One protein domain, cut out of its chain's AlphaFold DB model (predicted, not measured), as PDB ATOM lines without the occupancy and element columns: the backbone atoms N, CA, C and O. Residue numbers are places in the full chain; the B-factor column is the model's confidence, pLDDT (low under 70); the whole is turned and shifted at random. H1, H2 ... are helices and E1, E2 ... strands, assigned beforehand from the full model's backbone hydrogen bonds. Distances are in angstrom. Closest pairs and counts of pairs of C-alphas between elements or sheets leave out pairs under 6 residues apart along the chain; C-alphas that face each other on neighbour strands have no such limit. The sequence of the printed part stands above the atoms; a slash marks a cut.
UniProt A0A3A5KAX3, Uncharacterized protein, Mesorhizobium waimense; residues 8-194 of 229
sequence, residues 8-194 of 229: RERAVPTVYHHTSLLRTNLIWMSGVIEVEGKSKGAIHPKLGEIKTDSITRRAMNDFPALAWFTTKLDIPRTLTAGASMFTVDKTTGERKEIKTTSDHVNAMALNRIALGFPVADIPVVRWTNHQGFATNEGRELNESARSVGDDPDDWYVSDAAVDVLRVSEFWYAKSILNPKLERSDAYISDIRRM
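This is residues 8 to 194 of the 229 residues of an uncharacterized protein of Mesorhizobium waimense (UniProt A0A3A5KAX3). Two four-stranded sheets stand apart from each other, one with its edge strand E1 near the middle of the domain and E7, E9 and E10 beside it, the other, E2 E3 E5 E6, reaching out to one end with E6 farthest from the middle, and H1 and H2 lie where the two come nearest. The strand pair E4 and E8 packs on E1 of the larger sheet, H5 is beside E9 and one end of H1, and H3 and H4 make a corner away from both sheets. The printed part has 187 residues, in chain order E1 H1 E2 E3 E4 E5 E6 H2 E7 H3 H4 E8 E9 E10 H5, a mixed class with under half of the residues in named elements. The sheets, in the orders E1 E7 E9 E10, E2 E3 E5 E6 and E4 E8, are antiparallel. The whole is compact, with a radius of gyration of the C-alphas of 16.4 A, and spans 52 by 43 by 29 A.

The larger sheet holds E1, residues 14 to 20, 19.4 A long, from C-alpha 14 at (-47.447, -22.547, 28.214); E7, 112 to 118, 19.6 A; E9, 169 to 173, 13.8 A; and E10, 181 to 183. The second holds E2, 42 to 44; E3, 48 to 52, 13.1 A; E5, 85 to 88; and E6, 95 to 97. E4, 67 to 70, and E8, 155 to 158, make the third. The helices are H1, 21 to 30; H2, 102 to 109; H3, 131 to 134; H4, 136 to 148, 18.8 A; and H5, 186 to 194, ending at C-alpha 194 (-54.976, -26.642, 49.207).

E1 and E7 pair through N 17 and O 115, 2.9 A, and E7 and E9 through N 114 and O 171, 2.9 A. The hairpin E9 and E10 has N 182 and O 172 at 2.9 A. The closest C-alphas of E1 and E4 are those of His 17 and Phe 69, 4.6 A; E4 and E8 have N 69 and O 156 at 2.8 A. H1 is on the larger sheet at a height of 9.1 A, and only grazes the second with residues 21 to 26. H2 only grazes the second sheet. There E3 and E5 have N 51 and O 86 at 2.9 A. H1 and H5 only just touch, only at their ends, at Trp 28 and Met 194, C-alphas 6.5 A apart. H3 and H4 only just touch, only at the corner, the closest C-alphas being Gly 132 and Gly 138, 5.6 A. In H2 and H4 every O i to N i+4 pair is within hydrogen-bond range; H1 has 4 of 6, H5 4 of 5, and H3 is too short for one.

The C-alphas farthest apart, of Arg 10 and Thr 92, are 55.1 A apart. The printed part has no cut. The long links are H1 to E2, E3 to E4, E4 to E5 and E7 to H3. Mean pLDDT of the printed part is 77.7, with 63 residues under 70, among them 37 to 61 and 98 to 111.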
ATOM      1  N   ARG A   8     -50.204 -13.248  20.790       52.47
ATOM      2  CA  ARG A   8     -49.888 -14.684  20.781       52.47
ATOM      3  C   ARG A   8     -48.391 -14.954  20.598       52.47
ATOM      4  O   ARG A   8     -47.863 -15.841  21.246       52.47
ATOM      5  N   GLU A   9     -47.711 -14.153  19.778       50.69
ATOM      6  CA  GLU A   9     -46.251 -14.209  19.575       50.69
ATOM      7  C   GLU A   9     -45.451 -13.698  20.787       50.69
ATOM      8  O   GLU A   9     -44.305 -14.090  20.973       50.69
ATOM      9  N   ARG A  10     -46.047 -12.834  21.623       53.69
ATOM     10  CA  ARG A  10     -45.451 -12.328  22.874       53.69
ATOM     11  C   ARG A  10     -45.864 -13.111  24.121       53.69
ATOM     12  O   ARG A  10     -45.361 -12.815  25.202       53.69
ATOM     13  N   ALA A  11     -46.802 -14.047  24.003       63.56
ATOM     14  CA  ALA A  11     -47.227 -14.862  25.129       63.56
ATOM     15  C   ALA A  11     -46.098 -15.834  25.487       63.56
ATOM     16  O   ALA A  11     -45.569 -16.521  24.613       63.56
ATOM     17  N   VAL A  12     -45.727 -15.883  26.768       72.75
ATOM     18  CA  VAL A  12     -44.807 -16.905  27.276       72.75
ATOM     19  C   VAL A  12     -45.401 -18.272  26.917       72.75
ATOM     20  O   VAL A  12     -46.580 -18.488  27.206       72.75
ATOM     21  N   PRO A  13     -44.650 -19.179  26.261       88.19
ATOM     22  CA  PRO A  13     -45.168 -20.493  25.911       88.19
ATOM     23  C   PRO A  13     -45.660 -21.215  27.167       88.19
ATOM     24  O   PRO A  13     -44.918 -21.311  28.143       88.19
ATOM     25  N   THR A  14     -46.892 -21.714  27.141       93.06
ATOM     26  CA  THR A  14     -47.447 -22.547  28.214       93.06
ATOM     27  C   THR A  14     -47.279 -24.011  27.839       93.06
ATOM     28  O   THR A  14     -47.583 -24.403  26.711       93.06
ATOM     29  N   VAL A  15     -46.821 -24.820  28.788       94.62
ATOM     30  CA  VAL A  15     -46.768 -26.278  28.673       94.62
ATOM     31  C   VAL A  15     -47.675 -26.915  29.713       94.62
ATOM     32  O   VAL A  15     -47.874 -26.379  30.803       94.62
ATOM     33  N   TYR A  16     -48.234 -28.063  29.366       93.62
ATOM     34  CA  TYR A  16     -49.272 -28.734  30.124       93.62
ATOM     35  C   TYR A  16     -48.778 -30.067  30.658       93.62
ATOM     36  O   TYR A  16     -48.343 -30.935  29.899       93.62
ATOM     37  N   HIS A  17     -48.902 -30.248  31.969       91.44
ATOM     38  CA  HIS A  17     -48.787 -31.556  32.592       91.44
ATOM     39  C   HIS A  17     -50.155 -32.234  32.609       91.44
ATOM     40  O   HIS A  17     -51.074 -31.778  33.292       91.44
ATOM     41  N   HIS A  18     -50.274 -33.337  31.872       86.56
ATOM     42  CA  HIS A  18     -51.473 -34.170  31.858       86.56
ATOM     43  C   HIS A  18     -51.417 -35.209  32.969       86.56
ATOM     44  O   HIS A  18     -50.497 -36.025  33.024       86.56
ATOM     45  N   THR A  19     -52.432 -35.211  33.828       79.25
ATOM     46  CA  THR A  19     -52.552 -36.150  34.949       79.25
ATOM     47  C   THR A  19     -53.991 -36.642  35.117       79.25
ATOM     48  O   THR A  19     -54.905 -36.205  34.416       79.25
ATOM     49  N   SER A  20     -54.207 -37.612  36.002       73.06
ATOM     50  CA  SER A  20     -55.533 -38.142  36.342       73.06
ATOM     51  C   SER A  20     -56.049 -37.566  37.659       73.06
ATOM     52  O   SER A  20     -55.249 -37.238  38.540       73.06
ATOM     53  N   LEU A  21     -57.377 -37.528  37.848       65.62
ATOM     54  CA  LEU A  21     -57.987 -37.226  39.156       65.62
ATOM     55  C   LEU A  21     -57.471 -38.114  40.292       65.62
ATOM     56  O   LEU A  21     -57.365 -37.668  41.431       65.62
ATOM     57  N   LEU A  22     -57.114 -39.362  39.982       63.53
ATOM     58  CA  LEU A  22     -56.553 -40.309  40.947       63.53
ATOM     59  C   LEU A  22     -55.177 -39.889  41.479       63.53
ATOM     60  O   LEU A  22     -54.799 -40.304  42.570       63.53
ATOM     61  N   ARG A  23     -54.413 -39.114  40.700       70.69
ATOM     62  CA  ARG A  23     -53.084 -38.627  41.087       70.69
ATOM     63  C   ARG A  23     -53.090 -37.168  41.519       70.69
ATOM     64  O   ARG A  23     -52.136 -36.729  42.151       70.69
ATOM     65  N   THR A  24     -54.135 -36.404  41.208       72.81
ATOM     66  CA  THR A  24     -54.125 -34.959  41.481       72.81
ATOM     67  C   THR A  24     -54.149 -34.661  42.964       72.81
ATOM     68  O   THR A  24     -53.437 -33.767  43.390       72.81
ATOM     69  N   ASN A  25     -54.862 -35.441  43.777       70.56
ATOM     70  CA  ASN A  25     -54.817 -35.275  45.230       70.56
ATOM     71  C   ASN A  25     -53.406 -35.517  45.795       70.56
ATOM     72  O   ASN A  25     -52.978 -34.785  46.680       70.56
ATOM     73  N   LEU A  26     -52.660 -36.488  45.255       71.88
ATOM     74  CA  LEU A  26     -51.259 -36.701  45.626       71.88
ATOM     75  C   LEU A  26     -50.390 -35.499  45.242       71.88
ATOM     76  O   LEU A  26     -49.583 -35.072  46.058       71.88
ATOM     77  N   ILE A  27     -50.606 -34.931  44.052       79.94
ATOM     78  CA  ILE A  27     -49.922 -33.717  43.573       79.94
ATOM     79  C   ILE A  27     -50.267 -32.505  44.453       79.94
ATOM     80  O   ILE A  27     -49.398 -31.698  44.773       79.94
ATOM     81  N   TRP A  28     -51.522 -32.372  44.890       82.19
ATOM     82  CA  TRP A  28     -51.935 -31.301  45.798       82.19
ATOM     83  C   TRP A  28     -51.294 -31.446  47.175       82.19
ATOM     84  O   TRP A  28     -50.810 -30.462  47.729       82.19
ATOM     85  N   MET A  29     -51.255 -32.668  47.710       74.81
ATOM     86  CA  MET A  29     -50.669 -32.945  49.020       74.81
ATOM     87  C   MET A  29     -49.142 -32.811  49.026       74.81
ATOM     88  O   MET A  29     -48.593 -32.308  50.001       74.81
ATOM     89  N   SER A  30     -48.449 -33.232  47.961       78.44
ATOM     90  CA  SER A  30     -47.000 -33.021  47.826       78.44
ATOM     91  C   SER A  30     -46.660 -31.565  47.497       78.44
ATOM     92  O   SER A  30     -45.566 -31.091  47.801       78.44
ATOM     93  N   GLY A  31     -47.583 -30.852  46.847       82.88
ATOM     94  CA  GLY A  31     -47.354 -29.521  46.301       82.88
ATOM     95  C   GLY A  31     -46.393 -29.495  45.115       82.88
ATOM     96  O   GLY A  31     -46.012 -28.409  44.682       82.88
ATOM     97  N   VAL A  32     -46.000 -30.658  44.592       87.75
ATOM     98  CA  VAL A  32     -45.061 -30.792  43.477       87.75
ATOM     99  C   VAL A  32     -45.507 -31.877  42.499       87.75
ATOM    100  O   VAL A  32     -46.047 -32.914  42.889       87.75
ATOM    101  N   ILE A  33     -45.239 -31.658  41.214       86.06
ATOM    102  CA  ILE A  33     -45.238 -32.716  40.204       86.06
ATOM    103  C   ILE A  33     -43.884 -33.417  40.310       86.06
ATOM    104  O   ILE A  33     -42.858 -32.846  39.944       86.06
ATOM    105  N   GLU A  34     -43.891 -34.633  40.849       83.19
ATOM    106  CA  GLU A  34     -42.703 -35.482  40.955       83.19
ATOM    107  C   GLU A  34     -42.245 -35.989  39.583       83.19
ATOM    108  O   GLU A  34     -43.053 -36.168  38.666       83.19
ATOM    109  N   VAL A  35     -40.954 -36.301  39.476       82.12
ATOM    110  CA  VAL A  35     -40.435 -37.085  38.351       82.12
ATOM    111  C   VAL A  35     -40.974 -38.520  38.406       82.12
ATOM    112  O   VAL A  35     -41.285 -39.051  39.482       82.12
ATOM    113  N   GLU A  36     -41.111 -39.160  37.246       73.62
ATOM    114  CA  GLU A  36     -41.663 -40.514  37.150       73.62
ATOM    115  C   GLU A  36     -40.917 -41.522  38.045       73.62
ATOM    116  O   GLU A  36     -39.715 -41.448  38.262       73.62
ATOM    117  N   GLY A  37     -41.649 -42.461  38.651       62.88
ATOM    118  CA  GLY A  37     -41.070 -43.458  39.564       62.88
ATOM    119  C   GLY A  37     -40.845 -42.998  41.013       62.88
ATOM    120  O   GLY A  37     -40.655 -43.855  41.873       62.88
ATOM    121  N   LYS A  38     -40.944 -41.695  41.332       65.69
ATOM    122  CA  LYS A  38     -40.891 -41.197  42.727       65.69
ATOM    123  C   LYS A  38     -42.261 -40.944  43.364       65.69
ATOM    124  O   LYS A  38     -42.364 -40.817  44.584       65.69
ATOM    125  N   SER A  39     -43.331 -40.895  42.570       62.56
ATOM    126  CA  SER A  39     -44.689 -40.697  43.086       62.56
ATOM    127  C   SER A  39     -45.174 -41.915  43.876       62.56
ATOM    128  O   SER A  39     -45.084 -43.043  43.386       62.56
ATOM    129  N   LYS A  40     -45.798 -41.693  45.040       66.00
ATOM    130  CA  LYS A  40     -46.597 -42.734  45.706       66.00
ATOM    131  C   LYS A  40     -47.740 -43.169  44.776       66.00
ATOM    132  O   LYS A  40     -48.305 -42.337  44.069       66.00
ATOM    133  N   GLY A  41     -48.079 -44.458  44.756       63.66
ATOM    134  CA  GLY A  41     -49.206 -44.945  43.961       63.66
ATOM    135  C   GLY A  41     -50.540 -44.371  44.432       63.66
ATOM    136  O   GLY A  41     -50.727 -44.097  45.620       63.66
ATOM    137  N   ALA A  42     -51.479 -44.194  43.502       66.19
ATOM    138  CA  ALA A  42     -52.840 -43.793  43.837       66.19
ATOM    139  C   ALA A  42     -53.531 -44.927  44.604       66.19
ATOM    140  O   ALA A  42     -53.540 -46.070  44.148       66.19
ATOM    141  N   ILE A  43     -54.107 -44.624  45.768       64.38
ATOM    142  CA  ILE A  43     -54.756 -45.621  46.626       64.38
ATOM    143  C   ILE A  43     -56.265 -45.411  46.580       64.38
ATOM    144  O   ILE A  43     -56.768 -44.345  46.931       64.38
ATOM    145  N   HIS A  44     -56.984 -46.453  46.178       62.50
ATOM    146  CA  HIS A  44     -58.433 -46.525  46.235       62.50
ATOM    147  C   HIS A  44     -58.875 -47.214  47.539       62.50
ATOM    148  O   HIS A  44     -58.397 -48.316  47.821       62.50
ATOM    149  N   PRO A  45     -59.834 -46.655  48.306       55.50
ATOM    150  CA  PRO A  45     -60.177 -47.159  49.646       55.50
ATOM    151  C   PRO A  45     -60.642 -48.622  49.677       55.50
ATOM    152  O   PRO A  45     -60.427 -49.329  50.657       55.50
ATOM    153  N   LYS A  46     -61.294 -49.071  48.594       55.91
ATOM    154  CA  LYS A  46     -61.829 -50.439  48.447       55.91
ATOM    155  C   LYS A  46     -60.980 -51.362  47.572       55.91
ATOM    156  O   LYS A  46     -61.185 -52.565  47.606       55.91
ATOM    157  N   LEU A  47     -60.097 -50.802  46.739       55.03
ATOM    158  CA  LEU A  47     -59.416 -51.553  45.670       55.03
ATOM    159  C   LEU A  47     -57.891 -51.600  45.858       55.03
ATOM    160  O   LEU A  47     -57.214 -52.297  45.114       55.03
ATOM    161  N   GLY A  48     -57.342 -50.886  46.845       62.00
ATOM    162  CA  GLY A  48     -55.901 -50.847  47.080       62.00
ATOM    163  C   GLY A  48     -55.173 -49.903  46.122       62.00
ATOM    164  O   GLY A  48     -55.730 -48.900  45.677       62.00
ATOM    165  N   GLU A  49     -53.897 -50.175  45.853       69.12
ATOM    166  CA  GLU A  49     -53.096 -49.350  44.944       69.12
ATOM    167  C   GLU A  49     -53.518 -49.607  43.490       69.12
ATOM    168  O   GLU A  49     -53.445 -50.737  43.003       69.12
ATOM    169  N   ILE A  50     -53.953 -48.552  42.796       64.31
ATOM    170  CA  ILE A  50     -54.285 -48.599  41.372       64.31
ATOM    171  C   ILE A  50     -53.026 -48.275  40.573       64.31
ATOM    172  O   ILE A  50     -52.430 -47.203  40.731       64.31
ATOM    173  N   LYS A  51     -52.654 -49.185  39.673       66.75
ATOM    174  CA  LYS A  51     -51.554 -49.011  38.727       66.75
ATOM    175  C   LYS A  51     -52.066 -49.083  37.293       66.75
ATOM    176  O   LYS A  51     -53.111 -49.660  36.998       66.75
ATOM    177  N   THR A  52     -51.316 -48.445  36.409       61.12
ATOM    178  CA  THR A  52     -51.558 -48.439  34.969       61.12
ATOM    179  C   THR A  52     -50.301 -48.929  34.281       61.12
ATOM    180  O   THR A  52     -49.214 -48.442  34.605       61.12
ATOM    181  N   ASP A  53     -50.443 -49.821  33.307       54.25
ATOM    182  CA  ASP A  53     -49.360 -50.122  32.374       54.25
ATOM    183  C   ASP A  53     -49.311 -48.989  31.346       54.25
ATOM    184  O   ASP A  53     -49.805 -49.102  30.227       54.25
ATOM    185  N   SER A  54     -48.764 -47.831  31.715       52.44
ATOM    186  CA  SER A  54     -48.358 -46.857  30.703       52.44
ATOM    187  C   SER A  54     -47.110 -47.417  30.027       52.44
ATOM    188  O   SER A  54     -45.988 -47.081  30.399       52.44
ATOM    189  N   ILE A  55     -47.317 -48.334  29.077       42.53
ATOM    190  CA  ILE A  55     -46.283 -49.106  28.368       42.53
ATOM    191  C   ILE A  55     -45.219 -48.186  27.743       42.53
ATOM    192  O   ILE A  55     -44.072 -48.605  27.611       42.53
ATOM    193  N   THR A  56     -45.583 -46.944  27.417       43.47
ATOM    194  CA  THR A  56     -44.741 -45.893  26.820       43.47
ATOM    195  C   THR A  56     -44.138 -44.908  27.831       43.47
ATOM    196  O   THR A  56     -43.269 -44.135  27.467       43.47
ATOM    197  N   ARG A  57     -44.563 -44.917  29.099       49.16
ATOM    198  CA  ARG A  57     -43.980 -44.121  30.199       49.16
ATOM    199  C   ARG A  57     -43.465 -45.042  31.293       49.16
ATOM    200  O   ARG A  57     -43.843 -44.949  32.463       49.16
ATOM    201  N   ARG A  58     -42.683 -46.038  30.881       53.34
ATOM    202  CA  ARG A  58     -41.893 -46.821  31.831       53.34
ATOM    203  C   ARG A  58     -40.868 -45.872  32.446       53.34
ATOM    204  O   ARG A  58     -40.476 -44.897  31.810       53.34
ATOM    205  N   ALA A  59     -40.448 -46.150  33.677       54.50
ATOM    206  CA  ALA A  59     -39.245 -45.508  34.185       54.50
ATOM    207  C   ALA A  59     -38.119 -45.844  33.203       54.50
ATOM    208  O   ALA A  59     -37.833 -47.025  32.995       54.50
ATOM    209  N   MET A  60     -37.587 -44.812  32.554       62.59
ATOM    210  CA  MET A  60     -36.517 -44.967  31.581       62.59
ATOM    211  C   MET A  60     -35.285 -45.454  32.343       62.59
ATOM    212  O   MET A  60     -34.990 -44.963  33.436       62.59
ATOM    213  N   ASN A  61     -34.628 -46.482  31.824       67.38
ATOM    214  CA  ASN A  61     -33.456 -47.089  32.451       67.38
ATOM    215  C   ASN A  61     -32.163 -46.443  31.947       67.38
ATOM    216  O   ASN A  61     -31.180 -46.372  32.686       67.38
ATOM    217  N   ASP A  62     -32.183 -45.941  30.711       71.81
ATOM    218  CA  ASP A  62     -31.018 -45.368  30.041       71.81
ATOM    219  C   ASP A  62     -30.760 -43.907  30.450       71.81
ATOM    220  O   ASP A  62     -29.697 -43.356  30.156       71.81
ATOM    221  N   PHE A  63     -31.721 -43.247  31.106       69.69
ATOM    222  CA  PHE A  63     -31.587 -41.868  31.580       69.69
ATOM    223  C   PHE A  63     -32.467 -41.581  32.810       69.69
ATOM    224  O   PHE A  63     -33.373 -42.356  33.113       69.69
ATOM    225  N   PRO A  64     -32.208 -40.483  33.552       74.88
ATOM    226  CA  PRO A  64     -32.923 -40.182  34.790       74.88
ATOM    227  C   PRO A  64     -34.440 -40.055  34.620       74.88
ATOM    228  O   PRO A  64     -34.941 -39.687  33.562       74.88
ATOM    229  N   ALA A  65     -35.175 -40.292  35.706       80.31
ATOM    230  CA  ALA A  65     -36.611 -40.055  35.767       80.31
ATOM    231  C   ALA A  65     -36.981 -38.603  35.424       80.31
ATOM    232  O   ALA A  65     -36.368 -37.671  35.946       80.31
ATOM    233  N   LEU A  66     -38.045 -38.425  34.634       83.94
ATOM    234  CA  LEU A  66     -38.493 -37.123  34.135       83.94
ATOM    235  C   LEU A  66     -39.926 -36.805  34.564       83.94
ATOM    236  O   LEU A  66     -40.755 -37.699  34.743       83.94
ATOM    237  N   ALA A  67     -40.240 -35.518  34.684       87.94
ATOM    238  CA  ALA A  67     -41.609 -35.015  34.658       87.94
ATOM    239  C   ALA A  67     -41.945 -34.534  33.238       87.94
ATOM    240  O   ALA A  67     -41.215 -33.722  32.671       87.94
ATOM    241  N   TRP A  68     -43.053 -35.019  32.672       88.75
ATOM    242  CA  TRP A  68     -43.423 -34.778  31.271       88.75
ATOM    243  C   TRP A  68     -44.497 -33.707  31.104       88.75
ATOM    244  O   TRP A  68     -45.500 -33.686  31.831       88.75
ATOM    245  N   PHE A  69     -44.323 -32.895  30.067       92.81
ATOM    246  CA  PHE A  69     -45.209 -31.813  29.665       92.81
ATOM    247  C   PHE A  69     -45.355 -31.783  28.138       92.81
ATOM    248  O   PHE A  69     -44.511 -32.299  27.407       92.81
ATOM    249  N   THR A  70     -46.415 -31.156  27.640       92.56
ATOM    250  CA  THR A  70     -46.638 -30.940  26.201       92.56
ATOM    251  C   THR A  70     -47.224 -29.556  25.944       92.56
ATOM    252  O   THR A  70     -47.903 -29.000  26.802       92.56
ATOM    253  N   THR A  71     -46.989 -28.981  24.771       91.88
ATOM    254  CA  THR A  71     -47.663 -27.748  24.324       91.88
ATOM    255  C   THR A  71     -49.149 -27.968  24.010       91.88
ATOM    256  O   THR A  71     -49.918 -27.006  23.945       91.88
ATOM    257  N   LYS A  72     -49.570 -29.227  23.820       88.94
ATOM    258  CA  LYS A  72     -50.934 -29.604  23.443       88.94
ATOM    259  C   LYS A  72     -51.845 -29.753  24.665       88.94
ATOM    260  O   LYS A  72     -51.517 -30.414  25.650       88.94
ATOM    261  N   LEU A  73     -53.036 -29.163  24.563       85.81
ATOM    262  CA  LEU A  73     -54.127 -29.380  25.518       85.81
ATOM    263  C   LEU A  73     -54.858 -30.699  25.285       85.81
ATOM    264  O   LEU A  73     -55.499 -31.196  26.203       85.81
ATOM    265  N   ASP A  74     -54.773 -31.270  24.086       83.12
ATOM    266  CA  ASP A  74     -55.296 -32.609  23.853       83.12
ATOM    267  C   ASP A  74     -54.460 -33.628  24.629       83.12
ATOM    268  O   ASP A  74     -53.239 -33.500  24.746       83.12
ATOM    269  N   ILE A  75     -55.133 -34.636  25.184       76.88
ATOM    270  CA  ILE A  75     -54.479 -35.691  25.956       76.88
ATOM    271  C   ILE A  75     -53.539 -36.457  25.013       76.88
ATOM    272  O   ILE A  75     -54.018 -36.968  23.997       76.88
ATOM    273  N   PRO A  76     -52.239 -36.590  25.344       78.44
ATOM    274  CA  PRO A  76     -51.318 -37.406  24.565       78.44
ATOM    275  C   PRO A  76     -51.860 -38.824  24.381       78.44
ATOM    276  O   PRO A  76     -52.244 -39.483  25.352       78.44
ATOM    277  N   ARG A  77     -51.881 -39.315  23.145       79.25
ATOM    278  CA  ARG A  77     -52.390 -40.648  22.803       79.25
ATOM    279  C   ARG A  77     -51.565 -41.758  23.434       79.25
ATOM    280  O   ARG A  77     -52.104 -42.811  23.761       79.25
ATOM    281  N   THR A  78     -50.288 -41.510  23.692       75.69
ATOM    282  CA  THR A  78     -49.408 -42.372  24.497       75.69
ATOM    283  C   THR A  78     -49.938 -42.639  25.907       75.69
ATOM    284  O   THR A  78     -49.597 -43.663  26.491       75.69
ATOM    285  N   LEU A  79     -50.797 -41.767  26.450       70.12
ATOM    286  CA  LEU A  79     -51.452 -41.952  27.748       70.12
ATOM    287  C   LEU A  79     -52.784 -42.714  27.679       70.12
ATOM    288  O   LEU A  79     -53.376 -42.972  28.730       70.12
ATOM    289  N   THR A  80     -53.292 -43.002  26.481       68.44
ATOM    290  CA  THR A  80     -54.612 -43.622  26.268       68.44
ATOM    291  C   THR A  80     -54.540 -44.911  25.452       68.44
ATOM    292  O   THR A  80     -55.389 -45.783  25.602       68.44
ATOM    293  N   ALA A  81     -53.542 -45.056  24.578       63.09
ATOM    294  CA  ALA A  81     -53.374 -46.222  23.726       63.09
ATOM    295  C   ALA A  81     -52.870 -47.422  24.541       63.09
ATOM    296  O   ALA A  81     -51.787 -47.375  25.120       63.09
ATOM    297  N   GLY A  82     -53.654 -48.505  24.573       55.91
ATOM    298  CA  GLY A  82     -53.230 -49.786  25.153       55.91
ATOM    299  C   GLY A  82     -53.004 -49.781  26.668       55.91
ATOM    300  O   GLY A  82     -52.351 -50.687  27.174       55.91
ATOM    301  N   ALA A  83     -53.516 -48.782  27.395       60.16
ATOM    302  CA  ALA A  83     -53.402 -48.744  28.846       60.16
ATOM    303  C   ALA A  83     -54.289 -49.832  29.476       60.16
ATOM    304  O   ALA A  83     -55.512 -49.767  29.381       60.16
ATOM    305  N   SER A  84     -53.684 -50.812  30.143       61.75
ATOM    306  CA  SER A  84     -54.374 -51.724  31.060       61.75
ATOM    307  C   SER A  84     -54.347 -51.157  32.477       61.75
ATOM    308  O   SER A  84     -53.367 -50.552  32.925       61.75
ATOM    309  N   MET A  85     -55.451 -51.343  33.200       66.25
ATOM    310  CA  MET A  85     -55.549 -51.015  34.617       66.25
ATOM    311  C   MET A  85     -55.481 -52.284  35.449       66.25
ATOM    312  O   MET A  85     -56.194 -53.254  35.188       66.25
ATOM    313  N   PHE A  86     -54.669 -52.253  36.499       68.19
ATOM    314  CA  PHE A  86     -54.580 -53.348  37.449       68.19
ATOM    315  C   PHE A  86     -54.512 -52.824  38.879       68.19
ATOM    316  O   PHE A  86     -54.012 -51.731  39.159       68.19
ATOM    317  N   THR A  87     -55.030 -53.626  39.796       70.25
ATOM    318  CA  THR A  87     -54.875 -53.419  41.234       70.25
ATOM    319  C   THR A  87     -53.781 -54.323  41.764       70.25
ATOM    320  O   THR A  87     -53.617 -55.446  41.279       70.25
ATOM    321  N   VAL A  88     -53.056 -53.845  42.770       66.44
ATOM    322  CA  VAL A  88     -52.106 -54.658  43.533       66.44
ATOM    323  C   VAL A  88     -52.606 -54.770  44.966       66.44
ATOM    324  O   VAL A  88     -52.777 -53.753  45.649       66.44
ATOM    325  N   ASP A  89     -52.842 -55.999  45.417       68.19
ATOM    326  CA  ASP A  89     -53.146 -56.263  46.821       68.19
ATOM    327  C   ASP A  89     -51.904 -55.974  47.679       68.19
ATOM    328  O   ASP A  89     -50.802 -56.430  47.378       68.19
ATOM    329  N   LYS A  90     -52.058 -55.191  48.751       60.31
ATOM    330  CA  LYS A  90     -50.928 -54.780  49.602       60.31
ATOM    331  C   LYS A  90     -50.412 -55.883  50.527       60.31
ATOM    332  O   LYS A  90     -49.292 -55.772  51.014       60.31
ATOM    333  N   THR A  91     -51.224 -56.897  50.796       65.31
ATOM    334  CA  THR A  91     -50.900 -58.016  51.685       65.31
ATOM    335  C   THR A  91     -50.268 -59.153  50.897       65.31
ATOM    336  O   THR A  91     -49.260 -59.707  51.323       65.31
ATOM    337  N   THR A  92     -50.846 -59.498  49.743       73.56
ATOM    338  CA  THR A  92     -50.399 -60.645  48.935       73.56
ATOM    339  C   THR A  92     -49.482 -60.253  47.779       73.56
ATOM    340  O   THR A  92     -48.784 -61.106  47.238       73.56
ATOM    341  N   GLY A  93     -49.469 -58.978  47.376       69.25
ATOM    342  CA  GLY A  93     -48.747 -58.508  46.191       69.25
ATOM    343  C   GLY A  93     -49.377 -58.950  44.864       69.25
ATOM    344  O   GLY A  93     -48.807 -58.691  43.802       69.25
ATOM    345  N   GLU A  94     -50.535 -59.614  44.902       77.25
ATOM    346  CA  GLU A  94     -51.178 -60.174  43.718       77.25
ATOM    347  C   GLU A  94     -51.670 -59.061  42.785       77.25
ATOM    348  O   GLU A  94     -52.330 -58.104  43.206       77.25
ATOM    349  N   ARG A  95     -51.343 -59.194  41.494       76.62
ATOM    350  CA  ARG A  95     -51.836 -58.306  40.440       76.62
ATOM    351  C   ARG A  95     -53.160 -58.833  39.914       76.62
ATOM    352  O   ARG A  95     -53.215 -59.939  39.383       76.62
ATOM    353  N   LYS A  96     -54.197 -58.004  39.975       76.00
ATOM    354  CA  LYS A  96     -55.498 -58.310  39.381       76.00
ATOM    355  C   LYS A  96     -55.846 -57.271  38.332       76.00
ATOM    356  O   LYS A  96     -56.014 -56.093  38.643       76.00
ATOM    357  N   GLU A  97     -55.938 -57.714  37.085       72.69
ATOM    358  CA  GLU A  97     -56.377 -56.859  35.989       72.69
ATOM    359  C   GLU A  97     -57.849 -56.474  36.178       72.69
ATOM    360  O   GLU A  97     -58.711 -57.317  36.463       72.69
ATOM    361  N   ILE A  98     -58.146 -55.188  36.013       67.81
ATOM    362  CA  ILE A  98     -59.512 -54.682  36.031       67.81
ATOM    363  C   ILE A  98     -60.063 -54.812  34.611       67.81
ATOM    364  O   ILE A  98     -59.848 -53.944  33.765       67.81
ATOM    365  N   LYS A  99     -60.810 -55.893  34.351       63.66
ATOM    366  CA  LYS A  99     -61.506 -56.088  33.071       63.66
ATOM    367  C   LYS A  99     -62.536 -54.978  32.865       63.66
ATOM    368  O   LYS A  99     -63.617 -54.998  33.449       63.66
ATOM    369  N   THR A 100     -62.179 -54.002  32.044       61.44
ATOM    370  CA  THR A 100     -62.966 -52.805  31.737       61.44
ATOM    371  C   THR A 100     -62.921 -52.557  30.233       61.44
ATOM    372  O   THR A 100     -61.987 -52.975  29.554       61.44
ATOM    373  N   THR A 101     -63.960 -51.930  29.680       59.94
ATOM    374  CA  THR A 101     -63.920 -51.469  28.283       59.94
ATOM    375  C   THR A 101     -62.922 -50.316  28.164       59.94
ATOM    376  O   THR A 101     -62.633 -49.661  29.166       59.94
ATOM    377  N   SER A 102     -62.426 -50.014  26.961       56.62
ATOM    378  CA  SER A 102     -61.556 -48.847  26.726       56.62
ATOM    379  C   SER A 102     -62.158 -47.556  27.279       56.62
ATOM    380  O   SER A 102     -61.445 -46.750  27.861       56.62
ATOM    381  N   ASP A 103     -63.478 -47.395  27.182       51.19
ATOM    382  CA  ASP A 103     -64.200 -46.230  27.697       51.19
ATOM    383  C   ASP A 103     -64.282 -46.220  29.224       51.19
ATOM    384  O   ASP A 103     -64.265 -45.153  29.822       51.19
ATOM    385  N   HIS A 104     -64.310 -47.388  29.873       54.78
ATOM    386  CA  HIS A 104     -64.260 -47.514  31.331       54.78
ATOM    387  C   HIS A 104     -62.836 -47.367  31.892       54.78
ATOM    388  O   HIS A 104     -62.657 -46.767  32.949       54.78
ATOM    389  N   VAL A 105     -61.815 -47.849  31.178       54.91
ATOM    390  CA  VAL A 105     -60.406 -47.554  31.488       54.91
ATOM    391  C   VAL A 105     -60.168 -46.062  31.345       54.91
ATOM    392  O   VAL A 105     -59.616 -45.438  32.243       54.91
ATOM    393  N   ASN A 106     -60.652 -45.470  30.255       50.47
ATOM    394  CA  ASN A 106     -60.618 -44.037  30.050       50.47
ATOM    395  C   ASN A 106     -61.405 -43.331  31.166       50.47
ATOM    396  O   ASN A 106     -60.906 -42.437  31.821       50.47
ATOM    397  N   ALA A 107     -62.585 -43.802  31.528       50.78
ATOM    398  CA  ALA A 107     -63.351 -43.221  32.618       50.78
ATOM    399  C   ALA A 107     -62.617 -43.221  33.975       50.78
ATOM    400  O   ALA A 107     -62.615 -42.227  34.704       50.78
ATOM    401  N   MET A 108     -61.998 -44.350  34.323       50.59
ATOM    402  CA  MET A 108     -61.377 -44.582  35.628       50.59
ATOM    403  C   MET A 108     -59.941 -44.055  35.706       50.59
ATOM    404  O   MET A 108     -59.520 -43.573  36.758       50.59
ATOM    405  N   ALA A 109     -59.195 -44.085  34.602       51.03
ATOM    406  CA  ALA A 109     -57.884 -43.459  34.489       51.03
ATOM    407  C   ALA A 109     -57.972 -41.944  34.204       51.03
ATOM    408  O   ALA A 109     -56.981 -41.246  34.435       51.03
ATOM    409  N   LEU A 110     -59.107 -41.416  33.707       50.91
ATOM    410  CA  LEU A 110     -59.199 -40.118  33.007       50.91
ATOM    411  C   LEU A 110     -60.433 -39.257  33.356       50.91
ATOM    412  O   LEU A 110     -61.132 -38.772  32.471       50.91
ATOM    413  N   ASN A 111     -60.590 -38.830  34.605       56.91
ATOM    414  CA  ASN A 111     -60.872 -37.393  34.724       56.91
ATOM    415  C   ASN A 111     -59.528 -36.693  34.538       56.91
ATOM    416  O   ASN A 111     -58.721 -36.583  35.464       56.91
ATOM    417  N   ARG A 112     -59.226 -36.388  33.275       73.00
ATOM    418  CA  ARG A 112     -57.961 -35.779  32.886       73.00
ATOM    419  C   ARG A 112     -57.972 -34.326  33.307       73.00
ATOM    420  O   ARG A 112     -58.949 -33.602  33.117       73.00
ATOM    421  N   ILE A 113     -56.863 -33.948  33.916       83.12
ATOM    422  CA  ILE A 113     -56.542 -32.579  34.254       83.12
ATOM    423  C   ILE A 113     -55.284 -32.225  33.483       83.12
ATOM    424  O   ILE A 113     -54.349 -33.027  33.425       83.12
ATOM    425  N   ALA A 114     -55.265 -31.017  32.936       89.75
ATOM    426  CA  ALA A 114     -54.056 -30.405  32.426       89.75
ATOM    427  C   ALA A 114     -53.711 -29.188  33.291       89.75
ATOM    428  O   ALA A 114     -54.508 -28.256  33.434       89.75
ATOM    429  N   LEU A 115     -52.521 -29.223  33.887       92.56
ATOM    430  CA  LEU A 115     -51.944 -28.103  34.625       92.56
ATOM    431  C   LEU A 115     -51.016 -27.345  33.686       92.56
ATOM    432  O   LEU A 115     -50.020 -27.907  33.236       92.56
ATOM    433  N   GLY A 116     -51.376 -26.107  33.363       94.44
ATOM    434  CA  GLY A 116     -50.595 -25.235  32.500       94.44
ATOM    435  C   GLY A 116     -49.593 -24.414  33.300       94.44
ATOM    436  O   GLY A 116     -49.946 -23.803  34.313       94.44
ATOM    437  N   PHE A 117     -48.359 -24.386  32.810       95.56
ATOM    438  CA  PHE A 117     -47.248 -23.636  33.381       95.56
ATOM    439  C   PHE A 117     -46.554 -22.825  32.287       95.56
ATOM    440  O   PHE A 117     -46.277 -23.376  31.216       95.56
ATOM    441  N   PRO A 118     -46.220 -21.551  32.529       95.06
ATOM    442  CA  PRO A 118     -45.352 -20.809  31.631       95.06
ATOM    443  C   PRO A 118     -43.959 -21.448  31.647       95.06
ATOM    444  O   PRO A 118     -43.400 -21.685  32.715       95.06
ATOM    445  N   VAL A 119     -43.374 -21.705  30.475       93.75
ATOM    446  CA  VAL A 119     -42.043 -22.335  30.347       93.75
ATOM    447  C   VAL A 119     -40.968 -21.561  31.119       93.75
ATOM    448  O   VAL A 119     -40.041 -22.165  31.639       93.75
ATOM    449  N   ALA A 120     -41.104 -20.238  31.233       93.31
ATOM    450  CA  ALA A 120     -40.166 -19.398  31.975       93.31
ATOM    451  C   ALA A 120     -40.220 -19.587  33.507       93.31
ATOM    452  O   ALA A 120     -39.273 -19.209  34.192       93.31
ATOM    453  N   ASP A 121     -41.303 -20.161  34.042       94.06
ATOM    454  CA  ASP A 121     -41.557 -20.237  35.487       94.06
ATOM    455  C   ASP A 121     -41.177 -21.591  36.104       94.06
ATOM    456  O   ASP A 121     -41.227 -21.746  37.330       94.06
ATOM    457  N   ILE A 122     -40.822 -22.580  35.277       94.88
ATOM    458  CA  ILE A 122     -40.524 -23.953  35.703       94.88
ATOM    459  C   ILE A 122     -39.264 -24.492  34.996       94.88
ATOM    460  O   ILE A 122     -38.961 -24.067  33.884       94.88
ATOM    461  N   PRO A 123     -38.513 -25.428  35.610       94.06
ATOM    462  CA  PRO A 123     -37.226 -25.902  35.091       94.06
ATOM    463  C   PRO A 123     -37.392 -26.954  33.981       94.06
ATOM    464  O   PRO A 123     -36.936 -28.086  34.112       94.06
ATOM    465  N   VAL A 124     -38.070 -26.595  32.892       94.88
ATOM    466  CA  VAL A 124     -38.307 -27.498  31.758       94.88
ATOM    467  C   VAL A 124     -37.389 -27.201  30.581       94.88
ATOM    468  O   VAL A 124     -37.080 -26.051  30.269       94.88
ATOM    469  N   VAL A 125     -37.023 -28.253  29.860       95.12
ATOM    470  CA  VAL A 125     -36.338 -28.184  28.569       95.12
ATOM    471  C   VAL A 125     -37.179 -28.877  27.508       95.12
ATOM    472  O   VAL A 125     -37.956 -29.783  27.810       95.12
ATOM    473  N   ARG A 126     -37.040 -28.460  26.247       95.44
ATOM    474  CA  ARG A 126     -37.634 -29.209  25.131       95.44
ATOM    475  C   ARG A 126     -37.075 -30.620  25.123       95.44
ATOM    476  O   ARG A 126     -35.866 -30.787  25.273       95.44
ATOM    477  N   TRP A 127     -37.935 -31.607  24.894       94.19
ATOM    478  CA  TRP A 127     -37.522 -33.004  24.844       94.19
ATOM    479  C   TRP A 127     -36.418 -33.224  23.805       94.19
ATOM    480  O   TRP A 127     -35.402 -33.818  24.129       94.19
ATOM    481  N   THR A 128     -36.532 -32.613  22.624       94.88
ATOM    482  CA  THR A 128     -35.509 -32.635  21.560       94.88
ATOM    483  C   THR A 128     -34.139 -32.080  21.962       94.88
ATOM    484  O   THR A 128     -33.139 -32.415  21.333       94.88
ATOM    485  N   ASN A 129     -34.074 -31.259  23.013       95.56
ATOM    486  CA  ASN A 129     -32.831 -30.701  23.550       95.56
ATOM    487  C   ASN A 129     -32.299 -31.486  24.761       95.56
ATOM    488  O   ASN A 129     -31.206 -31.191  25.243       95.56
ATOM    489  N   HIS A 130     -33.066 -32.436  25.296       94.50
ATOM    490  CA  HIS A 130     -32.669 -33.236  26.446       94.50
ATOM    491  C   HIS A 130     -31.764 -34.401  26.011       94.50
ATOM    492  O   HIS A 130     -31.992 -35.031  24.980       94.50
ATOM    493  N   GLN A 131     -30.760 -34.738  26.826       91.12
ATOM    494  CA  GLN A 131     -29.783 -35.802  26.531       91.12
ATOM    495  C   GLN A 131     -30.426 -37.175  26.262       91.12
ATOM    496  O   GLN A 131     -29.932 -37.948  25.445       91.12
ATOM    497  N   GLY A 132     -31.562 -37.452  26.909       89.75
ATOM    498  CA  GLY A 132     -32.336 -38.681  26.730       89.75
ATOM    499  C   GLY A 132     -32.953 -38.834  25.337       89.75
ATOM    500  O   GLY A 132     -33.265 -39.949  24.948       89.75
ATOM    501  N   PHE A 133     -33.109 -37.760  24.555       91.38
ATOM    502  CA  PHE A 133     -33.773 -37.817  23.244       91.38
ATOM    503  C   PHE A 133     -33.066 -38.733  22.244       91.38
ATOM    504  O   PHE A 133     -33.712 -39.405  21.439       91.38
ATOM    505  N   ALA A 134     -31.733 -38.737  22.288       90.31
ATOM    506  CA  ALA A 134     -30.887 -39.450  21.338       90.31
ATOM    507  C   ALA A 134     -30.456 -40.846  21.822       90.31
ATOM    508  O   ALA A 134     -29.762 -41.549  21.084       90.31
ATOM    509  N   THR A 135     -30.839 -41.260  23.035       90.69
ATOM    510  CA  THR A 135     -30.527 -42.606  23.543       90.69
ATOM    511  C   THR A 135     -31.322 -43.677  22.789       90.69
ATOM    512  O   THR A 135     -32.236 -43.370  22.022       90.69
ATOM    513  N   ASN A 136     -30.978 -44.954  22.974       89.00
ATOM    514  CA  ASN A 136     -31.733 -46.055  22.366       89.00
ATOM    515  C   ASN A 136     -33.180 -46.060  22.867       89.00
ATOM    516  O   ASN A 136     -34.098 -45.951  22.057       89.00
ATOM    517  N   GLU A 137     -33.370 -46.060  24.189       85.44
ATOM    518  CA  GLU A 137     -34.700 -46.009  24.802       85.44
ATOM    519  C   GLU A 137     -35.466 -44.731  24.409       85.44
ATOM    520  O   GLU A 137     -36.661 -44.777  24.125       85.44
ATOM    521  N   GLY A 138     -34.784 -43.581  24.310       88.19
ATOM    522  CA  GLY A 138     -35.384 -42.327  23.850       88.19
ATOM    523  C   GLY A 138     -35.867 -42.380  22.401       88.19
ATOM    524  O   GLY A 138     -36.949 -41.880  22.091       88.19
ATOM    525  N   ARG A 139     -35.111 -43.030  21.507       90.38
ATOM    526  CA  ARG A 139     -35.527 -43.256  20.114       90.38
ATOM    527  C   ARG A 139     -36.733 -44.186  20.024       90.38
ATOM    528  O   ARG A 139     -37.694 -43.833  19.345       90.38
ATOM    529  N   GLU A 140     -36.732 -45.292  20.762       87.69
ATOM    530  CA  GLU A 140     -37.877 -46.211  20.831       87.69
ATOM    531  C   GLU A 140     -39.134 -45.516  21.372       87.69
ATOM    532  O   GLU A 140     -40.231 -45.687  20.829       87.69
ATOM    533  N   LEU A 141     -38.978 -44.679  22.403       86.25
ATOM    534  CA  LEU A 141     -40.049 -43.847  22.944       86.25
ATOM    535  C   LEU A 141     -40.613 -42.907  21.874       86.25
ATOM    536  O   LEU A 141     -41.829 -42.832  21.688       86.25
ATOM    537  N   ASN A 142     -39.734 -42.212  21.152       90.62
ATOM    538  CA  ASN A 142     -40.108 -41.278  20.094       90.62
ATOM    539  C   ASN A 142     -40.856 -41.970  18.945       90.62
ATOM    540  O   ASN A 142     -41.863 -41.453  18.458       90.62
ATOM    541  N   GLU A 143     -40.377 -43.131  18.503       90.25
ATOM    542  CA  GLU A 143     -41.013 -43.940  17.457       90.25
ATOM    543  C   GLU A 143     -42.378 -44.464  17.910       90.25
ATOM    544  O   GLU A 143     -43.368 -44.330  17.186       90.25
ATOM    545  N   SER A 144     -42.462 -44.960  19.146       85.19
ATOM    546  CA  SER A 144     -43.711 -45.433  19.744       85.19
ATOM    547  C   SER A 144     -44.742 -44.307  19.848       85.19
ATOM    548  O   SER A 144     -45.896 -44.484  19.457       85.19
ATOM    549  N   ALA A 145     -44.328 -43.122  20.299       86.81
ATOM    550  CA  ALA A 145     -45.194 -41.950  20.387       86.81
ATOM    551  C   ALA A 145     -45.758 -41.545  19.020       86.81
ATOM    552  O   ALA A 145     -46.970 -41.368  18.867       86.81
ATOM    553  N   ARG A 146     -44.896 -41.492  18.002       91.88
ATOM    554  CA  ARG A 146     -45.312 -41.190  16.627       91.88
ATOM    555  C   ARG A 146     -46.240 -42.254  16.056       91.88
ATOM    556  O   ARG A 146     -47.208 -41.901  15.387       91.88
ATOM    557  N   SER A 147     -46.014 -43.534  16.359       88.56
ATOM    558  CA  SER A 147     -46.863 -44.626  15.861       88.56
ATOM    559  C   SER A 147     -48.314 -44.535  16.350       88.56
ATOM    560  O   SER A 147     -49.230 -44.930  15.630       88.56
ATOM    561  N   VAL A 148     -48.546 -43.960  17.538       83.25
ATOM    562  CA  VAL A 148     -49.900 -43.701  18.056       83.25
ATOM    563  C   VAL A 148     -50.442 -42.324  17.655       83.25
ATOM    564  O   VAL A 148     -51.621 -42.046  17.873       83.25
ATOM    565  N   GLY A 149     -49.633 -41.484  17.004       87.31
ATOM    566  CA  GLY A 149     -50.012 -40.167  16.483       87.31
ATOM    567  C   GLY A 149     -49.716 -38.985  17.410       87.31
ATOM    568  O   GLY A 149     -50.275 -37.909  17.194       87.31
ATOM    569  N   ASP A 150     -48.875 -39.168  18.431       88.12
ATOM    570  CA  ASP A 150     -48.294 -38.056  19.191       88.12
ATOM    571  C   ASP A 150     -47.063 -37.483  18.470       88.12
ATOM    572  O   ASP A 150     -46.440 -38.146  17.641       88.12
ATOM    573  N   ASP A 151     -46.691 -36.248  18.812       92.06
ATOM    574  CA  ASP A 151     -45.489 -35.593  18.294       92.06
ATOM    575  C   ASP A 151     -44.513 -35.282  19.443       92.06
ATOM    576  O   ASP A 151     -44.821 -34.418  20.272       92.06
ATOM    577  N   PRO A 152     -43.358 -35.973  19.526       91.00
ATOM    578  CA  PRO A 152     -42.334 -35.704  20.534       91.00
ATOM    579  C   PRO A 152     -41.743 -34.289  20.487       91.00
ATOM    580  O   PRO A 152     -41.190 -33.833  21.488       91.00
ATOM    581  N   ASP A 153     -41.858 -33.577  19.363       92.00
ATOM    582  CA  ASP A 153     -41.301 -32.225  19.219       92.00
ATOM    583  C   ASP A 153     -42.106 -31.182  20.020       92.00
ATOM    584  O   ASP A 153     -41.596 -30.112  20.368       92.00
ATOM    585  N   ASP A 154     -43.347 -31.522  20.381       92.25
ATOM    586  CA  ASP A 154     -44.208 -30.730  21.261       92.25
ATOM    587  C   ASP A 154     -43.934 -30.967  22.755       92.25
ATOM    588  O   ASP A 154     -44.564 -30.337  23.613       92.25
ATOM    589  N   TRP A 155     -43.040 -31.898  23.094       92.81
ATOM    590  CA  TRP A 155     -42.826 -32.324  24.471       92.81
ATOM    591  C   TRP A 155     -41.750 -31.506  25.178       92.81
ATOM    592  O   TRP A 155     -40.752 -31.066  24.602       92.81
ATOM    593  N   TYR A 156     -41.959 -31.341  26.477       94.88
ATOM    594  CA  TYR A 156     -41.019 -30.734  27.405       94.88
ATOM    595  C   TYR A 156     -40.840 -31.662  28.600       94.88
ATOM    596  O   TYR A 156     -41.769 -32.366  29.000       94.88
ATOM    597  N   VAL A 157     -39.645 -31.650  29.173       93.50
ATOM    598  CA  VAL A 157     -39.280 -32.494  30.309       93.50
ATOM    599  C   VAL A 157     -38.587 -31.682  31.390       93.50
ATOM    600  O   VAL A 157     -37.958 -30.667  31.096       93.50
ATOM    601  N   SER A 158     -38.710 -32.129  32.636       93.31
ATOM    602  CA  SER A 158     -37.961 -31.610  33.781       93.31
ATOM    603  C   SER A 158     -37.326 -32.764  34.547       93.31
ATOM    604  O   SER A 158     -38.018 -33.718  34.907       93.31
ATOM    605  N   ASP A 159     -36.037 -32.633  34.852       90.50
ATOM    606  CA  ASP A 159     -35.273 -33.574  35.689       90.50
ATOM    607  C   ASP A 159     -35.533 -33.345  37.191       90.50
ATOM    608  O   ASP A 159     -35.109 -34.120  38.051       90.50
ATOM    609  N   ALA A 160     -36.223 -32.249  37.519       91.38
ATOM    610  CA  ALA A 160     -36.579 -31.849  38.872       91.38
ATOM    611  C   ALA A 160     -38.098 -31.858  39.081       91.38
ATOM    612  O   ALA A 160     -38.886 -31.719  38.141       91.38
ATOM    613  N   ALA A 161     -38.508 -31.971  40.345       89.94
ATOM    614  CA  ALA A 161     -39.904 -31.802  40.714       89.94
ATOM    615  C   ALA A 161     -40.364 -30.356  40.442       89.94
ATOM    616  O   ALA A 161     -39.627 -29.400  40.694       89.94
ATOM    617  N   VAL A 162     -41.587 -30.191  39.938       92.94
ATOM    618  CA  VAL A 162     -42.140 -28.878  39.565       92.94
ATOM    619  C   VAL A 162     -43.142 -28.407  40.612       92.94
ATOM    620  O   VAL A 162     -44.118 -29.100  40.884       92.94
ATOM    621  N   ASP A 163     -42.922 -27.223  41.196       92.94
ATOM    622  CA  ASP A 163     -43.824 -26.653  42.205       92.94
ATOM    623  C   ASP A 163     -45.180 -26.293  41.590       92.94
ATOM    624  O   ASP A 163     -45.295 -25.438  40.709       92.94
ATOM    625  N   VAL A 164     -46.229 -26.921  42.112       91.81
ATOM    626  CA  VAL A 164     -47.611 -26.734  41.665       91.81
ATOM    627  C   VAL A 164     -48.078 -25.296  41.864       91.81
ATOM    628  O   VAL A 164     -48.933 -24.821  41.119       91.81
ATOM    629  N   LEU A 165     -47.511 -24.558  42.822       93.25
ATOM    630  CA  LEU A 165     -47.872 -23.155  43.049       93.25
ATOM    631  C   LEU A 165     -47.559 -22.245  41.847       93.25
ATOM    632  O   LEU A 165     -48.116 -21.149  41.762       93.25
ATOM    633  N   ARG A 166     -46.725 -22.706  40.903       94.50
ATOM    634  CA  ARG A 166     -46.424 -22.030  39.629       94.50
ATOM    635  C   ARG A 166     -47.503 -22.207  38.560       94.50
ATOM    636  O   ARG A 166     -47.366 -21.654  37.475       94.50
ATOM    637  N   VAL A 167     -48.571 -22.956  38.841       94.25
ATOM    638  CA  VAL A 167     -49.660 -23.168  37.885       94.25
ATOM    639  C   VAL A 167     -50.307 -21.836  37.483       94.25
ATOM    640  O   VAL A 167     -50.662 -21.003  38.331       94.25
ATOM    641  N   SER A 168     -50.453 -21.641  36.173       94.12
ATOM    642  CA  SER A 168     -51.104 -20.475  35.566       94.12
ATOM    643  C   SER A 168     -52.425 -20.825  34.896       94.12
ATOM    644  O   SER A 168     -53.262 -19.946  34.710       94.12
ATOM    645  N   GLU A 169     -52.617 -22.092  34.522       94.44
ATOM    646  CA  GLU A 169     -53.858 -22.571  33.923       94.44
ATOM    647  C   GLU A 169     -54.283 -23.912  34.513       94.44
ATOM    648  O   GLU A 169     -53.459 -24.793  34.754       94.44
ATOM    649  N   PHE A 170     -55.587 -24.084  34.692       92.31
ATOM    650  CA  PHE A 170     -56.173 -25.346  35.109       92.31
ATOM    651  C   PHE A 170     -57.280 -25.737  34.141       92.31
ATOM    652  O   PHE A 170     -58.213 -24.965  33.900       92.31
ATOM    653  N   TRP A 171     -57.176 -26.950  33.616       91.25
ATOM    654  CA  TRP A 171     -58.135 -27.519  32.687       91.25
ATOM    655  C   TRP A 171     -58.575 -28.885  33.180       91.25
ATOM    656  O   TRP A 171     -57.742 -29.675  33.620       91.25
ATOM    657  N   TYR A 172     -59.866 -29.180  33.091       86.56
ATOM    658  CA  TYR A 172     -60.415 -30.452  33.550       86.56
ATOM    659  C   TYR A 172     -61.575 -30.907  32.671       86.56
ATOM    660  O   TYR A 172     -62.299 -30.092  32.099       86.56
ATOM    661  N   ALA A 173     -61.761 -32.219  32.574       80.94
ATOM    662  CA  ALA A 173     -62.954 -32.791  31.971       80.94
ATOM    663  C   ALA A 173     -64.127 -32.746  32.963       80.94
ATOM    664  O   ALA A 173     -64.018 -33.246  34.083       80.94
ATOM    665  N   LYS A 174     -65.266 -32.179  32.548       73.56
ATOM    666  CA  LYS A 174     -66.512 -32.204  33.343       73.56
ATOM    667  C   LYS A 174     -67.216 -33.555  33.309       73.56
ATOM    668  O   LYS A 174     -67.970 -33.874  34.225       73.56
ATOM    669  N   SER A 175     -67.014 -34.315  32.236       67.50
ATOM    670  CA  SER A 175     -67.630 -35.617  32.038       67.50
ATOM    671  C   SER A 175     -66.574 -36.662  31.745       67.50
ATOM    672  O   SER A 175     -65.704 -36.490  30.899       67.50
ATOM    673  N   ILE A 176     -66.739 -37.785  32.422       60.19
ATOM    674  CA  ILE A 176     -65.963 -39.002  32.248       60.19
ATOM    675  C   ILE A 176     -66.205 -39.614  30.855       60.19
ATOM    676  O   ILE A 176     -65.285 -40.116  30.222       60.19
ATOM    677  N   LEU A 177     -67.446 -39.539  30.358       61.47
ATOM    678  CA  LEU A 177     -67.852 -40.107  29.066       61.47
ATOM    679  C   LEU A 177     -67.504 -39.199  27.877       61.47
ATOM    680  O   LEU A 177     -67.515 -39.638  26.734       61.47
ATOM    681  N   ASN A 178     -67.222 -37.922  28.142       66.69
ATOM    682  CA  ASN A 178     -66.805 -36.953  27.138       66.69
ATOM    683  C   ASN A 178     -65.672 -36.098  27.723       66.69
ATOM    684  O   ASN A 178     -65.949 -35.030  28.283       66.69
ATOM    685  N   PRO A 179     -64.410 -36.559  27.624       67.69
ATOM    686  CA  PRO A 179     -63.270 -35.991  28.339       67.69
ATOM    687  C   PRO A 179     -62.753 -34.691  27.705       67.69
ATOM    688  O   PRO A 179     -61.549 -34.445  27.639       67.69
ATOM    689  N   LYS A 180     -63.655 -33.838  27.214       78.31
ATOM    690  CA  LYS A 180     -63.303 -32.522  26.696       78.31
ATOM    691  C   LYS A 180     -62.873 -31.633  27.858       78.31
ATOM    692  O   LYS A 180     -63.652 -31.382  28.776       78.31
ATOM    693  N   LEU A 181     -61.632 -31.161  27.799       84.44
ATOM    694  CA  LEU A 181     -61.083 -30.279  28.815       84.44
ATOM    695  C   LEU A 181     -61.684 -28.876  28.707       84.44
ATOM    696  O   LEU A 181     -61.758 -28.288  27.626       84.44
ATOM    697  N   GLU A 182     -62.062 -28.325  29.854       88.75
ATOM    698  CA  GLU A 182     -62.526 -26.954  30.008       88.75
ATOM    699  C   GLU A 182     -61.661 -26.214  31.023       88.75
ATOM    700  O   GLU A 182     -61.256 -26.772  32.046       88.75
ATOM    701  N   ARG A 183     -61.384 -24.941  30.737       91.81
ATOM    702  CA  ARG A 183     -60.598 -24.070  31.611       91.81
ATOM    703  C   ARG A 183     -61.417 -23.676  32.835       91.81
ATOM    704  O   ARG A 183     -62.568 -23.264  32.702       91.81
ATOM    705  N   SER A 184     -60.803 -23.730  34.012       90.81
ATOM    706  CA  SER A 184     -61.372 -23.183  35.245       90.81
ATOM    707  C   SER A 184     -60.321 -22.396  36.014       90.81
ATOM    708  O   SER A 184     -59.582 -22.929  36.840       90.81
ATOM    709  N   ASP A 185     -60.274 -21.091  35.744       89.31
ATOM    710  CA  ASP A 185     -59.358 -20.175  36.428       89.31
ATOM    711  C   ASP A 185     -59.681 -20.043  37.921       89.31
ATOM    712  O   ASP A 185     -58.778 -19.896  38.742       89.31
ATOM    713  N   ALA A 186     -60.961 -20.156  38.297       87.50
ATOM    714  CA  ALA A 186     -61.386 -20.100  39.694       87.50
ATOM    715  C   ALA A 186     -60.697 -21.182  40.544       87.50
ATOM    716  O   ALA A 186     -60.241 -20.906  41.656       87.50
ATOM    717  N   TYR A 187     -60.526 -22.383  39.983       87.75
ATOM    718  CA  TYR A 187     -59.935 -23.517  40.689       87.75
ATOM    719  C   TYR A 187     -58.431 -23.352  40.962       87.75
ATOM    720  O   TYR A 187     -57.887 -23.999  41.853       87.75
ATOM    721  N   ILE A 188     -57.739 -22.441  40.267       90.62
ATOM    722  CA  ILE A 188     -56.327 -22.123  40.545       90.62
ATOM    723  C   ILE A 188     -56.169 -21.585  41.972       90.62
ATOM    724  O   ILE A 188     -55.212 -21.929  42.671       90.62
ATOM    725  N   SER A 189     -57.116 -20.760  42.426       89.00
ATOM    726  CA  SER A 189     -57.111 -20.235  43.793       89.00
ATOM    727  C   SER A 189     -57.278 -21.352  44.830       89.00
ATOM    728  O   SER A 189     -56.555 -21.381  45.830       89.00
ATOM    729  N   ASP A 190     -58.138 -22.331  44.538       88.25
ATOM    730  CA  ASP A 190     -58.338 -23.512  45.372       88.25
ATOM    731  C   ASP A 190     -57.090 -24.388  45.429       88.25
ATOM    732  O   ASP A 190     -56.687 -24.784  46.520       88.25
ATOM    733  N   ILE A 191     -56.430 -24.631  44.290       88.50
ATOM    734  CA  ILE A 191     -55.161 -25.371  44.233       88.50
ATOM    735  C   ILE A 191     -54.124 -24.714  45.141       88.50
ATOM    736  O   ILE A 191     -53.529 -25.385  45.984       88.50
ATOM    737  N   ARG A 192     -53.930 -23.396  45.017       90.88
ATOM    738  CA  ARG A 192     -52.956 -22.658  45.836       90.88
ATOM    739  C   ARG A 192     -53.265 -22.777  47.323       90.88
ATOM    740  O   ARG A 192     -52.353 -23.032  48.110       90.88
ATOM    741  N   ARG A 193     -54.537 -22.639  47.705       88.56
ATOM    742  CA  ARG A 193     -54.988 -22.797  49.093       88.56
ATOM    743  C   ARG A 193     -54.732 -24.213  49.610       88.56
ATOM    744  O   ARG A 193     -54.135 -24.363  50.671       88.56
ATOM    745  N   MET A 194     -55.141 -25.231  48.854       86.44
ATOM    746  CA  MET A 194     -54.976 -26.642  49.207       86.44
ATOM    747  C   MET A 194     -53.501 -27.021  49.380       86.44
ATOM    748  O   MET A 194     -53.124 -27.557  50.418       86.44
TER     749      MET A 194